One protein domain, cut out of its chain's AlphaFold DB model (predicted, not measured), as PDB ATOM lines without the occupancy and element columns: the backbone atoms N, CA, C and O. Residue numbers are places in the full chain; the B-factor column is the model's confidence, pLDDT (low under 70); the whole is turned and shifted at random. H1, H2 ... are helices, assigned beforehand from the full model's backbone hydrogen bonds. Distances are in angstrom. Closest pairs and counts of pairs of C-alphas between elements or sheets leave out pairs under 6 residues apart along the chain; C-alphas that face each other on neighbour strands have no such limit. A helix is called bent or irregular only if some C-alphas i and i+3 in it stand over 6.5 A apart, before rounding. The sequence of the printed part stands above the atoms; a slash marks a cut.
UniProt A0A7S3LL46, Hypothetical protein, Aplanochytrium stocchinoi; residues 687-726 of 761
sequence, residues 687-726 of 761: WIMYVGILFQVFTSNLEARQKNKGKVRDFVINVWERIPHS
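This is residues 687 to 726 of the 761 residues of the protein "Hypothetical protein" of Aplanochytrium stocchinoi (UniProt A0A7S3LL46). A long helix, H2, and a shorter one, H1, make the two arms of an open V, joined at its corner by residues 700 to 702, and the arms have nothing packed between them. The last residues, 722 to 726, run on past the far end of H2 as a tail. The printed part has 40 residues, with two named helices in the order H1, H2 and no named strand; the class is all helix. The whole is extended, with a radius of gyration of the C-alphas of 14.3 A, and only just flat, spanning 40 by 26 by 9 A.

H2, residues 703 to 721, and H1, residues 687 to 699, are only just apart, their closest C-alphas being 8.0 A from each other. A tight link of 3 residues joins them. Residues 687 to 699, 701 to 708 and 710 to 726 stand free. In H1 every O i to N i+4 pair is within hydrogen-bond range. In H2 8 of 15 such pairs are within range, beside 11 of 16 O i to N i+3 pairs.

H2 runs from Glu 703, C-alpha at (-7.834, 29.662, 22.845), to Glu 721, C-alpha at (16.891, 46.177, 24.001), a length of 29.8 A. It is irregular, but only just: C-alphas 707 and 710 are 7.0 A apart. H1 begins at Trp 687, C-alpha at (9.243, 16.497, 37.897), and ends at Thr 699, 17.5 A between these C-alphas.

The two C-alphas farthest apart are those of Leu 702 and Ser 726, at 41.9 A. The printed part has no cut and no long link. The mean pLDDT of the printed part is 72.6, and 13 residues are under 70, among them 700 to 701, 704 to 706 and 723 to 726.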
ATOM      1  N   TRP A 687      10.624  16.917  38.150       81.56
ATOM      2  CA  TRP A 687       9.243  16.497  37.897       81.56
ATOM      3  C   TRP A 687       8.266  17.681  37.882       81.56
ATOM      4  O   TRP A 687       7.357  17.702  37.057       81.56
ATOM      5  N   ILE A 688       8.478  18.705  38.719       83.00
ATOM      6  CA  ILE A 688       7.615  19.900  38.757       83.00
ATOM      7  C   ILE A 688       7.788  20.714  37.473       83.00
ATOM      8  O   ILE A 688       6.809  21.142  36.862       83.00
ATOM      9  N   MET A 689       9.039  20.899  37.045       82.56
ATOM     10  CA  MET A 689       9.370  21.628  35.820       82.56
ATOM     11  C   MET A 689       8.835  20.894  34.593       82.56
ATOM     12  O   MET A 689       8.225  21.509  33.725       82.56
ATOM     13  N   TYR A 690       8.998  19.573  34.556       79.25
ATOM     14  CA  TYR A 690       8.526  18.736  33.465       79.25
ATOM     15  C   TYR A 690       6.997  18.740  33.353       79.25
ATOM     16  O   TYR A 690       6.468  18.984  32.270       79.25
ATOM     17  N   VAL A 691       6.277  18.565  34.468       81.31
ATOM     18  CA  VAL A 691       4.810  18.688  34.487       81.31
ATOM     19  C   VAL A 691       4.388  20.095  34.071       81.31
ATOM     20  O   VAL A 691       3.444  20.234  33.303       81.31
ATOM     21  N   GLY A 692       5.108  21.135  34.500       83.38
ATOM     22  CA  GLY A 692       4.867  22.513  34.075       83.38
ATOM     23  C   GLY A 692       5.040  22.719  32.568       83.38
ATOM     24  O   GLY A 692       4.192  23.354  31.944       83.38
ATOM     25  N   ILE A 693       6.090  22.151  31.970       81.81
ATOM     26  CA  ILE A 693       6.365  22.229  30.527       81.81
ATOM     27  C   ILE A 693       5.330  21.428  29.740       81.81
ATOM     28  O   ILE A 693       4.749  21.964  28.802       81.81
ATOM     29  N   LEU A 694       5.038  20.187  30.133       77.88
ATOM     30  CA  LEU A 694       3.986  19.397  29.494       77.88
ATOM     31  C   LEU A 694       2.638  20.101  29.588       77.88
ATOM     32  O   LEU A 694       1.947  20.249  28.584       77.88
ATOM     33  N   PHE A 695       2.278  20.581  30.778       79.25
ATOM     34  CA  PHE A 695       1.058  21.346  30.975       79.25
ATOM     35  C   PHE A 695       1.059  22.579  30.077       79.25
ATOM     36  O   PHE A 695       0.056  22.856  29.435       79.25
ATOM     37  N   GLN A 696       2.177  23.293  29.951       79.56
ATOM     38  CA  GLN A 696       2.306  24.430  29.044       79.56
ATOM     39  C   GLN A 696       2.096  24.028  27.579       79.56
ATOM     40  O   GLN A 696       1.325  24.700  26.903       79.56
ATOM     41  N   VAL A 697       2.723  22.950  27.100       78.94
ATOM     42  CA  VAL A 697       2.598  22.464  25.717       78.94
ATOM     43  C   VAL A 697       1.165  22.018  25.432       78.94
ATOM     44  O   VAL A 697       0.556  22.507  24.482       78.94
ATOM     45  N   PHE A 698       0.568  21.193  26.295       71.25
ATOM     46  CA  PHE A 698      -0.805  20.713  26.114       71.25
ATOM     47  C   PHE A 698      -1.856  21.817  26.291       71.25
ATOM     48  O   PHE A 698      -2.866  21.825  25.593       71.25
ATOM     49  N   THR A 699      -1.620  22.794  27.171       72.50
ATOM     50  CA  THR A 699      -2.527  23.944  27.341       72.50
ATOM     51  C   THR A 699      -2.268  25.075  26.350       72.50
ATOM     52  O   THR A 699      -3.054  26.022  26.293       72.50
ATOM     53  N   SER A 700      -1.196  25.013  25.554       69.12
ATOM     54  CA  SER A 700      -0.832  26.081  24.615       69.12
ATOM     55  C   SER A 700      -1.854  26.271  23.488       69.12
ATOM     56  O   SER A 700      -1.932  27.381  22.945       69.12
ATOM     57  N   ASN A 701      -2.643  25.230  23.199       68.19
ATOM     58  CA  ASN A 701      -3.706  25.210  22.195       68.19
ATOM     59  C   ASN A 701      -5.069  25.670  22.738       68.19
ATOM     60  O   ASN A 701      -6.011  25.828  21.967       68.19
ATOM     61  N   LEU A 702      -5.193  25.945  24.043       73.56
ATOM     62  CA  LEU A 702      -6.419  26.527  24.589       73.56
ATOM     63  C   LEU A 702      -6.524  27.999  24.166       73.56
ATOM     64  O   LEU A 702      -5.703  28.837  24.553       73.56
ATOM     65  N   GLU A 703      -7.567  28.324  23.399       72.19
ATOM     66  CA  GLU A 703      -7.834  29.662  22.845       72.19
ATOM     67  C   GLU A 703      -7.796  30.774  23.908       72.19
ATOM     68  O   GLU A 703      -7.308  31.879  23.653       72.19
ATOM     69  N   ALA A 704      -8.209  30.459  25.141       69.94
ATOM     70  CA  ALA A 704      -8.200  31.379  26.278       69.94
ATOM     71  C   ALA A 704      -6.810  31.972  26.587       69.94
ATOM     72  O   ALA A 704      -6.713  33.068  27.146       69.94
ATOM     73  N   ARG A 705      -5.718  31.289  26.209       63.16
ATOM     74  CA  ARG A 705      -4.344  31.698  26.544       63.16
ATOM     75  C   ARG A 705      -3.638  32.470  25.427       63.16
ATOM     76  O   ARG A 705      -2.637  33.132  25.710       63.16
ATOM     77  N   GLN A 706      -4.158  32.472  24.194       67.81
ATOM     78  CA  GLN A 706      -3.540  33.203  23.076       67.81
ATOM     79  C   GLN A 706      -3.438  34.715  23.342       67.81
ATOM     80  O   GLN A 706      -2.450  35.340  22.963       67.81
ATOM     81  N   LYS A 707      -4.375  35.289  24.109       71.25
ATOM     82  CA  LYS A 707      -4.367  36.718  24.478       71.25
ATOM     83  C   LYS A 707      -3.175  37.142  25.351       71.25
ATOM     84  O   LYS A 707      -2.825  38.317  25.362       71.25
ATOM     85  N   ASN A 708      -2.538  36.215  26.075       65.62
ATOM     86  CA  ASN A 708      -1.434  36.531  26.993       65.62
ATOM     87  C   ASN A 708      -0.036  36.208  26.436       65.62
ATOM     88  O   ASN A 708       0.950  36.635  27.037       65.62
ATOM     89  N   LYS A 709       0.078  35.503  25.298       65.38
ATOM     90  CA  LYS A 709       1.381  35.132  24.708       65.38
ATOM     91  C   LYS A 709       2.197  36.352  24.248       65.38
ATOM     92  O   LYS A 709       3.417  36.341  24.381       65.38
ATOM     93  N   GLY A 710       1.538  37.430  23.807       75.44
ATOM     94  CA  GLY A 710       2.217  38.664  23.376       75.44
ATOM     95  C   GLY A 710       3.047  39.327  24.483       75.44
ATOM     96  O   GLY A 710       4.197  39.683  24.266       75.44
ATOM     97  N   LYS A 711       2.526  39.372  25.715       78.00
ATOM     98  CA  LYS A 711       3.151  40.121  26.823       78.00
ATOM     99  C   LYS A 711       4.527  39.590  27.235       78.00
ATOM    100  O   LYS A 711       5.396  40.370  27.613       78.00
ATOM    101  N   VAL A 712       4.722  38.269  27.199       67.31
ATOM    102  CA  VAL A 712       6.011  37.653  27.569       67.31
ATOM    103  C   VAL A 712       7.053  37.925  26.490       67.31
ATOM    104  O   VAL A 712       8.177  38.298  26.812       67.31
ATOM    105  N   ARG A 713       6.661  37.810  25.216       73.81
ATOM    106  CA  ARG A 713       7.523  38.155  24.083       73.81
ATOM    107  C   ARG A 713       7.975  39.611  24.169       73.81
ATOM    108  O   ARG A 713       9.171  39.881  24.097       73.81
ATOM    109  N   ASP A 714       7.034  40.521  24.403       77.31
ATOM    110  CA  ASP A 714       7.321  41.951  24.498       77.31
ATOM    111  C   ASP A 714       8.266  42.251  25.667       77.31
ATOM    112  O   ASP A 714       9.207  43.025  25.518       77.31
ATOM    113  N   PHE A 715       8.089  41.595  26.821       75.50
ATOM    114  CA  PHE A 715       9.007  41.746  27.952       75.50
ATOM    115  C   PHE A 715      10.441  41.355  27.590       75.50
ATOM    116  O   PHE A 715      11.376  42.071  27.940       75.50
ATOM    117  N   VAL A 716      10.631  40.245  26.880       68.44
ATOM    118  CA  VAL A 716      11.981  39.777  26.563       68.44
ATOM    119  C   VAL A 716      12.640  40.631  25.492       68.44
ATOM    120  O   VAL A 716      13.817  40.959  25.624       68.44
ATOM    121  N   ILE A 717      11.875  41.074  24.494       74.31
ATOM    122  CA  ILE A 717      12.344  42.077  23.534       74.31
ATOM    123  C   ILE A 717      12.781  43.343  24.285       74.31
ATOM    124  O   ILE A 717      13.906  43.803  24.105       74.31
ATOM    125  N   ASN A 718      11.964  43.829  25.225       75.62
ATOM    126  CA  ASN A 718      12.283  45.007  26.034       75.62
ATOM    127  C   ASN A 718      13.536  44.813  26.913       75.62
ATOM    128  O   ASN A 718      14.308  45.752  27.108       75.62
ATOM    129  N   VAL A 719      13.756  43.616  27.467       71.12
ATOM    130  CA  VAL A 719      14.966  43.298  28.248       71.12
ATOM    131  C   VAL A 719      16.196  43.215  27.344       71.12
ATOM    132  O   VAL A 719      17.251  43.733  27.708       71.12
ATOM    133  N   TRP A 720      16.068  42.625  26.155       72.06
ATOM    134  CA  TRP A 720      17.155  42.528  25.181       72.06
ATOM    135  C   TRP A 720      17.587  43.903  24.654       72.06
ATOM    136  O   TRP A 720      18.779  44.174  24.482       72.06
ATOM    137  N   GLU A 721      16.630  44.804  24.441       74.31
ATOM    138  CA  GLU A 721      16.891  46.177  24.001       74.31
ATOM    139  C   GLU A 721      17.593  47.026  25.069       74.31
ATOM    140  O   GLU A 721      18.392  47.896  24.722       74.31
ATOM    141  N   ARG A 722      17.382  46.734  26.361       73.56
ATOM    142  CA  ARG A 722      18.045  47.432  27.479       73.56
ATOM    143  C   ARG A 722      19.535  47.136  27.613       73.56
ATOM    144  O   ARG A 722      20.221  47.892  28.295       73.56
ATOM    145  N   ILE A 723      20.046  46.062  27.009       67.19
ATOM    146  CA  ILE A 723      21.475  45.742  27.067       67.19
ATOM    147  C   ILE A 723      22.229  46.778  26.215       67.19
ATOM    148  O   ILE A 723      22.040  46.794  24.987       67.19
ATOM    149  N   PRO A 724      23.068  47.639  26.826       57.44
ATOM    150  CA  PRO A 724      23.767  48.692  26.103       57.44
ATOM    151  C   PRO A 724      24.685  48.091  25.034       57.44
ATOM    152  O   PRO A 724      25.251  47.008  25.191       57.44
ATOM    153  N   HIS A 725      24.805  48.779  23.902       55.69
ATOM    154  CA  HIS A 725      25.772  48.409  22.875       55.69
ATOM    155  C   HIS A 725      27.176  48.686  23.424       55.69
ATOM    156  O   HIS A 725      27.402  49.779  23.939       55.69
ATOM    157  N   SER A 726      28.103  47.726  23.307       46.66
ATOM    158  CA  SER A 726      29.514  47.961  23.642       46.66
ATOM    159  C   SER A 726      29.978  49.249  22.951       46.66
ATOM    160  O   SER A 726      29.752  49.369  21.737       46.66
TER     161      SER A 726